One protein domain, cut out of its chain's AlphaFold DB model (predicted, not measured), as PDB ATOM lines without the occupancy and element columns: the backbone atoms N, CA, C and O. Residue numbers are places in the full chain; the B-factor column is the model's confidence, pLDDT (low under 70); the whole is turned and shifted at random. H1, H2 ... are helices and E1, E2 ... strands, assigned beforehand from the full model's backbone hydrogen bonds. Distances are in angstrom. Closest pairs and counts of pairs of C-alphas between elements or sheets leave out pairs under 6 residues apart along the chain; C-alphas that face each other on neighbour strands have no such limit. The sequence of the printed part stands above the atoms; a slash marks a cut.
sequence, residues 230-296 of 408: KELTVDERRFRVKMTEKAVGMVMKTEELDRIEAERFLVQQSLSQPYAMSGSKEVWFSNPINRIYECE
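Overview. This is residues 230 to 296 of the 408 residues of an uncharacterized protein of Oceanisphaera psychrotolerans (UniProt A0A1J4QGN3). What shape do these atoms make? Two helices, the longer H1 and the shorter H2, meet near the end of H1 as an L, and beyond H2 a loop runs out and folds back into strand E1. Residues 277 to 282 of that loop stick out, and after E1 the last residues run back between the arms of the L toward the first half of H1. How large and of what kind is it? The 67 printed residues, with two named helices and one named strand in the order H1, H2, E1, are mostly helix. The whole is loose and flat, with a radius of gyration of the C-alphas of 13.7 A and spans of 42 by 29 by 13 A.

Arrangement. How does H1, residues 234 to 254, stand to H2, residues 259 to 270? They touch, about perpendicular at 77 degrees, H1 with residues 248 to 252 alone. Their closest C-alphas, those of Met 252 and Ala 262, are 5.5 A apart. Where is E1, residues 283 to 287? The closest C-alphas of H2 and E1, those of Ser 270 and Ser 286, are 5.9 A apart, while H1 and E1 are apart. What do the backbones show? E1 pairs with no named strand, but residues 275 to 276 pair antiparallel with its residues 283 to 284. In H1 and H2 every O i to N i+4 pair is within hydrogen-bond range.

Along the chain. Where does H1 run? Its C-alphas go from (25.313, -20.407, -113.633) at Val 234 to Thr 254, 30.5 A. And the others? H2 measures 17.1 A, and E1 measures 13.3 A, ending with C-alpha 287 at (31.378, -13.727, -96.661).

Size, cuts and confidence. How far does it reach? The two C-alphas farthest apart, those of Glu 256 and Gly 279, are 42.2 A apart. Is it continuous and confident? The printed part has no cut; the link H1 to H2 is tight and the link H2 to E1 is long. Mean pLDDT of the printed part is 91.9, with residues 277 to 280 under 70.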
ATOM      1  N   LYS A 230      29.048 -10.526-110.038       83.94
ATOM      2  CA  LYS A 230      27.982 -10.459-111.049       83.94
ATOM      3  C   LYS A 230      28.352 -11.212-112.344       83.94
ATOM      4  O   LYS A 230      27.451 -11.596-113.082       83.94
ATOM      5  N   GLU A 231      29.629 -11.519-112.563       85.25
ATOM      6  CA  GLU A 231      30.172 -12.054-113.825       85.25
ATOM      7  C   GLU A 231      30.178 -13.587-113.901       85.25
ATOM      8  O   GLU A 231      30.355 -14.156-114.973       85.25
ATOM      9  N   LEU A 232      29.923 -14.269-112.782       84.56
ATOM     10  CA  LEU A 232      29.904 -15.731-112.752       84.56
ATOM     11  C   LEU A 232      28.769 -16.321-113.592       84.56
ATOM     12  O   LEU A 232      27.597 -15.942-113.444       84.56
ATOM     13  N   THR A 233      29.109 -17.349-114.362       92.00
ATOM     14  CA  THR A 233      28.158 -18.235-115.035       92.00
ATOM     15  C   THR A 233      27.313 -19.024-114.027       92.00
ATOM     16  O   THR A 233      27.623 -19.134-112.837       92.00
ATOM     17  N   VAL A 234      26.204 -19.607-114.493       92.75
ATOM     18  CA  VAL A 234      25.313 -20.407-113.633       92.75
ATOM     19  C   VAL A 234      26.040 -21.618-113.038       92.75
ATOM     20  O   VAL A 234      25.840 -21.927-111.860       92.75
ATOM     21  N   ASP A 235      26.899 -22.280-113.811       95.56
ATOM     22  CA  ASP A 235      27.622 -23.468-113.352       95.56
ATOM     23  C   ASP A 235      28.714 -23.115-112.340       95.56
ATOM     24  O   ASP A 235      28.827 -23.766-111.300       95.56
ATOM     25  N   GLU A 236      29.423 -22.009-112.551       95.06
ATOM     26  CA  GLU A 236      30.370 -21.447-111.586       95.06
ATOM     27  C   GLU A 236      29.716 -21.059-110.255       95.06
ATOM     28  O   GLU A 236      30.299 -21.281-109.186       95.06
ATOM     29  N   ARG A 237      28.497 -20.501-110.294       95.94
ATOM     30  CA  ARG A 237      27.710 -20.196-109.086       95.94
ATOM     31  C   ARG A 237      27.315 -21.476-108.354       95.94
ATOM     32  O   ARG A 237      27.500 -21.575-107.142       95.94
ATOM     33  N   ARG A 238      26.808 -22.482-109.075       97.38
ATOM     34  CA  ARG A 238      26.453 -23.796-108.501       97.38
ATOM     35  C   ARG A 238      27.659 -24.490-107.878       97.38
ATOM     36  O   ARG A 238      27.535 -25.059-106.795       97.38
ATOM     37  N   PHE A 239      28.814 -24.418-108.535       97.31
ATOM     38  CA  PHE A 239      30.063 -24.962-108.017       97.31
ATOM     39  C   PHE A 239      30.444 -24.313-106.680       97.31
ATOM     40  O   PHE A 239      30.667 -25.025-105.702       97.31
ATOM     41  N   ARG A 240      30.424 -22.977-106.591       97.00
ATOM     42  CA  ARG A 240      30.723 -22.244-105.347       97.00
ATOM     43  C   ARG A 240      29.750 -22.560-104.217       97.00
ATOM     44  O   ARG A 240      30.188 -22.807-103.099       97.00
ATOM     45  N   VAL A 241      28.449 -22.631-104.509       97.62
ATOM     46  CA  VAL A 241      27.440 -23.063-103.524       97.62
ATOM     47  C   VAL A 241      27.756 -24.474-103.022       97.62
ATOM     48  O   VAL A 241      27.785 -24.701-101.817       97.62
ATOM     49  N   LYS A 242      28.082 -25.416-103.917       98.00
ATOM     50  CA  LYS A 242      28.461 -26.786-103.536       98.00
ATOM     51  C   LYS A 242      29.716 -26.822-102.657       98.00
ATOM     52  O   LYS A 242      29.778 -27.630-101.732       98.00
ATOM     53  N   MET A 243      30.704 -25.971-102.930       97.31
ATOM     54  CA  MET A 243      31.908 -25.851-102.100       97.31
ATOM     55  C   MET A 243      31.587 -25.299-100.706       97.31
ATOM     56  O   MET A 243      32.062 -25.858 -99.721       97.31
ATOM     57  N   THR A 244      30.722 -24.284-100.609       97.06
ATOM     58  CA  THR A 244      30.221 -23.781 -99.320       97.06
ATOM     59  C   THR A 244      29.487 -24.876 -98.539       97.06
ATOM     60  O   THR A 244      29.784 -25.065 -97.365       97.06
ATOM     61  N   GLU A 245      28.588 -25.644 -99.165       97.88
ATOM     62  CA  GLU A 245      27.873 -26.737 -98.481       97.88
ATOM     63  C   GLU A 245      28.830 -27.812 -97.944       97.88
ATOM     64  O   GLU A 245      28.644 -28.310 -96.835       97.88
ATOM     65  N   LYS A 246      29.888 -28.148 -98.696       98.00
ATOM     66  CA  LYS A 246      30.934 -29.067 -98.223       98.00
ATOM     67  C   LYS A 246      31.686 -28.505 -97.016       98.00
ATOM     68  O   LYS A 246      31.878 -29.236 -96.050       98.00
ATOM     69  N   ALA A 247      32.096 -27.238 -97.068       97.25
ATOM     70  CA  ALA A 247      32.825 -26.589 -95.980       97.25
ATOM     71  C   ALA A 247      31.975 -26.501 -94.703       97.25
ATOM     72  O   ALA A 247      32.428 -26.906 -93.637       97.25
ATOM     73  N   VAL A 248      30.715 -26.067 -94.824       97.81
ATOM     74  CA  VAL A 248      29.758 -26.033 -93.705       97.81
ATOM     75  C   VAL A 248      29.564 -27.435 -93.128       97.81
ATOM     76  O   VAL A 248      29.679 -27.614 -91.921       97.81
ATOM     77  N   GLY A 249      29.343 -28.446 -93.974       98.06
ATOM     78  CA  GLY A 249      29.170 -29.829 -93.525       98.06
ATOM     79  C   GLY A 249      30.410 -30.435 -92.855       98.06
ATOM     80  O   GLY A 249      30.263 -31.318 -92.014       98.06
ATOM     81  N   MET A 250      31.615 -29.977 -93.206       97.88
ATOM     82  CA  MET A 250      32.852 -30.372 -92.530       97.88
ATOM     83  C   MET A 250      32.936 -29.747 -91.135       97.88
ATOM     84  O   MET A 250      33.098 -30.481 -90.168       97.88
ATOM     85  N   VAL A 251      32.722 -28.431 -91.019       97.62
ATOM     86  CA  VAL A 251      32.729 -27.722 -89.724       97.62
ATOM     87  C   VAL A 251      31.662 -28.273 -88.778       97.62
ATOM     88  O   VAL A 251      31.967 -28.549 -87.627       97.62
ATOM     89  N   MET A 252      30.440 -28.526 -89.265       98.19
ATOM     90  CA  MET A 252      29.373 -29.132 -88.453       98.19
ATOM     91  C   MET A 252      29.789 -30.475 -87.835       98.19
ATOM     92  O   MET A 252      29.397 -30.785 -86.718       98.19
ATOM     93  N   LYS A 253      30.565 -31.291 -88.562       97.12
ATOM     94  CA  LYS A 253      31.022 -32.602 -88.077       97.12
ATOM     95  C   LYS A 253      32.229 -32.498 -87.153       97.12
ATOM     96  O   LYS A 253      32.297 -33.242 -86.189       97.12
ATOM     97  N   THR A 254      33.191 -31.642 -87.490       96.69
ATOM     98  CA  THR A 254      34.449 -31.515 -86.744       96.69
ATOM     99  C   THR A 254      34.258 -30.779 -85.425       96.69
ATOM    100  O   THR A 254      34.811 -31.203 -84.421       96.69
ATOM    101  N   GLU A 255      33.460 -29.713 -85.429       94.75
ATOM    102  CA  GLU A 255      33.225 -28.857 -84.260       94.75
ATOM    103  C   GLU A 255      31.922 -29.220 -83.516       94.75
ATOM    104  O   GLU A 255      31.565 -28.556 -82.550       94.75
ATOM    105  N   GLU A 256      31.188 -30.240 -83.983       95.62
ATOM    106  CA  GLU A 256      29.879 -30.661 -83.443       95.62
ATOM    107  C   GLU A 256      28.842 -29.519 -83.354       95.62
ATOM    108  O   GLU A 256      28.028 -29.447 -82.435       95.62
ATOM    109  N   LEU A 257      28.860 -28.622 -84.343       96.06
ATOM    110  CA  LEU A 257      28.030 -27.417 -84.395       96.06
ATOM    111  C   LEU A 257      26.773 -27.590 -85.252       96.06
ATOM    112  O   LEU A 257      26.754 -28.343 -86.235       96.06
ATOM    113  N   ASP A 258      25.736 -26.802 -84.956       97.25
ATOM    114  CA  ASP A 258      24.611 -26.667 -85.878       97.25
ATOM    115  C   ASP A 258      25.013 -25.906 -87.161       97.25
ATOM    116  O   ASP A 258      26.101 -25.339 -87.297       97.25
ATOM    117  N   ARG A 259      24.121 -25.882 -88.159       96.69
ATOM    118  CA  ARG A 259      24.412 -25.213 -89.436       96.69
ATOM    119  C   ARG A 259      24.680 -23.711 -89.272       96.69
ATOM    120  O   ARG A 259      25.522 -23.161 -89.979       96.69
ATOM    121  N   ILE A 260      23.929 -23.026 -88.411       96.06
ATOM    122  CA  ILE A 260      24.067 -21.582 -88.200       96.06
ATOM    123  C   ILE A 260      25.409 -21.291 -87.533       96.06
ATOM    124  O   ILE A 260      26.086 -20.346 -87.933       96.06
ATOM    125  N   GLU A 261      25.785 -22.084 -86.542       97.19
ATOM    126  CA  GLU A 261      27.050 -21.997 -85.822       97.19
ATOM    127  C   GLU A 261      28.239 -22.302 -86.738       97.19
ATOM    128  O   GLU A 261      29.183 -21.517 -86.777       97.19
ATOM    129  N   ALA A 262      28.150 -23.331 -87.583       97.50
ATOM    130  CA  ALA A 262      29.170 -23.631 -88.585       97.50
ATOM    131  C   ALA A 262      29.337 -22.500 -89.622       97.50
ATOM    132  O   ALA A 262      30.455 -22.113 -89.964       97.50
ATOM    133  N   GLU A 263      28.238 -21.906 -90.104       97.56
ATOM    134  CA  GLU A 263      28.313 -20.722 -90.970       97.56
ATOM    135  C   GLU A 263      28.947 -19.523 -90.244       97.56
ATOM    136  O   GLU A 263      29.705 -18.765 -90.850       97.56
ATOM    137  N   ARG A 264      28.633 -19.326 -88.953       97.50
ATOM    138  CA  ARG A 264      29.243 -18.270 -88.131       97.50
ATOM    139  C   ARG A 264      30.742 -18.495 -87.972       97.50
ATOM    140  O   ARG A 264      31.476 -17.529 -88.135       97.50
ATOM    141  N   PHE A 265      31.175 -19.728 -87.726       96.62
ATOM    142  CA  PHE A 265      32.584 -20.102 -87.609       96.62
ATOM    143  C   PHE A 265      33.370 -19.752 -88.880       96.62
ATOM    144  O   PHE A 265      34.382 -19.060 -88.815       96.62
ATOM    145  N   LEU A 266      32.855 -20.123 -90.059       95.94
ATOM    146  CA  LEU A 266      33.502 -19.797 -91.337       95.94
ATOM    147  C   LEU A 266      33.619 -18.281 -91.565       95.94
ATOM    148  O   LEU A 266      34.645 -17.792 -92.031       95.94
ATOM    149  N   VAL A 267      32.571 -17.523 -91.234       96.50
ATOM    150  CA  VAL A 267      32.589 -16.053 -91.327       96.50
ATOM    151  C   VAL A 267      33.525 -15.436 -90.283       96.50
ATOM    152  O   VAL A 267      34.139 -14.410 -90.539       96.50
ATOM    153  N   GLN A 268      33.651 -16.035 -89.103       95.75
ATOM    154  CA  GLN A 268      34.570 -15.560 -88.074       95.75
ATOM    155  C   GLN A 268      36.021 -15.666 -88.548       95.75
ATOM    156  O   GLN A 268      36.779 -14.707 -88.428       95.75
ATOM    157  N   GLN A 269      36.386 -16.778 -89.191       92.19
ATOM    158  CA  GLN A 269      37.717 -16.949 -89.777       92.19
ATOM    159  C   GLN A 269      38.037 -15.878 -90.835       92.19
ATOM    160  O   GLN A 269      39.177 -15.412 -90.902       92.19
ATOM    161  N   SER A 270      37.046 -15.428 -91.617       88.31
ATOM    162  CA  SER A 270      37.259 -14.398 -92.644       88.31
ATOM    163  C   SER A 270      37.508 -12.993 -92.084       88.31
ATOM    164  O   SER A 270      38.008 -12.138 -92.815       88.31
ATOM    165  N   LEU A 271      37.235 -12.746 -90.796       90.62
ATOM    166  CA  LEU A 271      37.552 -11.468 -90.149       90.62
ATOM    167  C   LEU A 271      39.059 -11.213 -90.029       90.62
ATOM    168  O   LEU A 271      39.470 -10.057 -89.974       90.62
ATOM    169  N   SER A 272      39.872 -12.274 -90.003       87.19
ATOM    170  CA  SER A 272      41.333 -12.189 -89.854       87.19
ATOM    171  C   SER A 272      42.061 -11.701 -91.112       87.19
ATOM    172  O   SER A 272      43.228 -11.321 -91.038       87.19
ATOM    173  N   GLN A 273      41.382 -11.700 -92.262       85.81
ATOM    174  CA  GLN A 273      41.949 -11.334 -93.559       85.81
ATOM    175  C   GLN A 273      41.078 -10.270 -94.243       85.81
ATOM    176  O   GLN A 273      40.460 -10.543 -95.277       85.81
ATOM    177  N   PRO A 274      40.979  -9.059 -93.663       86.69
ATOM    178  CA  PRO A 274      40.299  -7.959 -94.324       86.69
ATOM    179  C   PRO A 274      41.030  -7.580 -95.614       86.69
ATOM    180  O   PRO A 274      42.257  -7.624 -95.702       86.69
ATOM    181  N   TYR A 275      40.261  -7.153 -96.605       82.94
ATOM    182  CA  TYR A 275      40.767  -6.639 -97.865       82.94
ATOM    183  C   TYR A 275      40.566  -5.123 -97.918       82.94
ATOM    184  O   TYR A 275      39.435  -4.640 -97.839       82.94
ATOM    185  N   ALA A 276      41.652  -4.366 -98.062       79.50
ATOM    186  CA  ALA A 276      41.613  -2.927 -98.302       79.50
ATOM    187  C   ALA A 276      42.077  -2.650 -99.735       79.50
ATOM    188  O   ALA A 276      43.142  -3.107-100.151       79.50
ATOM    189  N   MET A 277      41.274  -1.911-100.498       68.62
ATOM    190  CA  MET A 277      41.605  -1.583-101.880       68.62
ATOM    191  C   MET A 277      42.407  -0.281-101.942       68.62
ATOM    192  O   MET A 277      42.034   0.719-101.330       68.62
ATOM    193  N   SER A 278      43.475  -0.267-102.741       61.72
ATOM    194  CA  SER A 278      44.231   0.960-103.006       61.72
ATOM    195  C   SER A 278      43.318   2.042-103.604       61.72
ATOM    196  O   SER A 278      42.688   1.825-104.639       61.72
ATOM    197  N   GLY A 279      43.232   3.196-102.935       63.38
ATOM    198  CA  GLY A 279      42.431   4.344-103.372       63.38
ATOM    199  C   GLY A 279      40.946   4.326-102.978       63.38
ATOM    200  O   GLY A 279      40.221   5.227-103.399       63.38
ATOM    201  N   SER A 280      40.489   3.349-102.185       69.69
ATOM    202  CA  SER A 280      39.163   3.333-101.537       69.69
ATOM    203  C   SER A 280      39.325   3.457-100.019       69.69
ATOM    204  O   SER A 280      40.351   3.075 -99.457       69.69
ATOM    205  N   LYS A 281      38.326   4.052 -99.358       78.56
ATOM    206  CA  LYS A 281      38.334   4.273 -97.902       78.56
ATOM    207  C   LYS A 281      37.847   3.043 -97.130       78.56
ATOM    208  O   LYS A 281      38.074   2.934 -95.929       78.56
ATOM    209  N   GLU A 282      37.146   2.146 -97.809       84.88
ATOM    210  CA  GLU A 282      36.423   1.026 -97.229       84.88
ATOM    211  C   GLU A 282      37.311  -0.205 -97.010       84.88
ATOM    212  O   GLU A 282      38.035  -0.653 -97.902       84.88
ATOM    213  N   VAL A 283      37.169  -0.819 -95.834       87.06
ATOM    214  CA  VAL A 283      37.727  -2.143 -95.531       87.06
ATOM    215  C   VAL A 283      36.650  -3.199 -95.757       87.06
ATOM    216  O   VAL A 283      35.524  -3.062 -95.270       87.06
ATOM    217  N   TRP A 284      36.989  -4.256 -96.489       89.50
ATOM    218  CA  TRP A 284      36.063  -5.301 -96.917       89.50
ATOM    219  C   TRP A 284      36.345  -6.631 -96.232       89.50
ATOM    220  O   TRP A 284      37.489  -7.058 -96.106       89.50
ATOM    221  N   PHE A 285      35.278  -7.328 -95.862       91.69
ATOM    222  CA  PHE A 285      35.323  -8.658 -95.270       91.69
ATOM    223  C   PHE A 285      34.610  -9.650 -96.177       91.69
ATOM    224  O   PHE A 285      33.482  -9.405 -96.614       91.69
ATOM    225  N   SER A 286      35.255 -10.782 -96.450       92.50
ATOM    226  CA  SER A 286      34.650 -11.852 -97.241       92.50
ATOM    227  C   SER A 286      33.519 -12.529 -96.462       92.50
ATOM    228  O   SER A 286      33.651 -12.826 -95.274       92.50
ATOM    229  N   ASN A 287      32.406 -12.810 -97.133       95.25
ATOM    230  CA  ASN A 287      31.378 -13.727 -96.661       95.25
ATOM    231  C   ASN A 287      31.533 -15.063 -97.416       95.25
ATOM    232  O   ASN A 287      31.087 -15.163 -98.565       95.25
ATOM    233  N   PRO A 288      32.100 -16.108 -96.784       94.56
ATOM    234  CA  PRO A 288      32.346 -17.401 -97.431       94.56
ATOM    235  C   PRO A 288      31.065 -18.196 -97.740       94.56
ATOM    236  O   PRO A 288      31.119 -19.262 -98.364       94.56
ATOM    237  N   ILE A 289      29.896 -17.707 -97.309       96.56
ATOM    238  CA  ILE A 289      28.615 -18.380 -97.505       96.56
ATOM    239  C   ILE A 289      28.006 -17.963 -98.846       96.56
ATOM    240  O   ILE A 289      27.237 -17.000 -98.949       96.56
ATOM    241  N   ASN A 290      28.340 -18.725 -99.889       96.31
ATOM    242  CA  ASN A 290      27.838 -18.502-101.238       96.31
ATOM    243  C   ASN A 290      26.365 -18.890-101.364       96.31
ATOM    244  O   ASN A 290      25.939 -19.967-100.945       96.31
ATOM    245  N   ARG A 291      25.586 -18.030-102.024       94.44
ATOM    246  CA  ARG A 291      24.214 -18.322-102.455       94.44
ATOM    247  C   ARG A 291      24.127 -18.185-103.963       94.44
ATOM    248  O   ARG A 291      24.850 -17.391-104.550       94.44
ATOM    249  N   ILE A 292      23.202 -18.905-104.594       93.06
ATOM    250  CA  ILE A 292      23.131 -18.976-106.062       93.06
ATOM    251  C   ILE A 292      23.076 -17.595-106.743       93.06
ATOM    252  O   ILE A 292      23.713 -17.397-107.772       93.06
ATOM    253  N   TYR A 293      22.380 -16.622-106.147       90.94
ATOM    254  CA  TYR A 293      22.271 -15.256-106.675       90.94
ATOM    255  C   TYR A 293      23.332 -14.288-106.129       90.94
ATOM    256  O   TYR A 293      23.494 -13.205-106.670       90.94
ATOM    257  N   GLU A 294      24.080 -14.687-105.101       93.31
ATOM    258  CA  GLU A 294      25.048 -13.853-104.385       93.31
ATOM    259  C   GLU A 294      26.266 -14.710-103.990       93.31
ATOM    260  O   GLU A 294      26.360 -15.225-102.871       93.31
ATOM    261  N   CYS A 295      27.170 -14.923-104.945       94.00
ATOM    262  CA  CYS A 295      28.432 -15.639-104.745       94.00
ATOM    263  C   CYS A 295      29.592 -14.651-104.589       94.00
ATOM    264  O   CYS A 295      29.532 -13.551-105.136       94.00
ATOM    265  N   GLU A 296      30.646 -15.070-103.887       91.69
ATOM    266  CA  GLU A 296      31.843 -14.265-103.602       91.69
ATOM    267  C   GLU A 296      31.466 -12.913-102.994       91.69
ATOM    268  O   GLU A 296      31.784 -11.846-103.520       91.69
TER     269      GLU A 296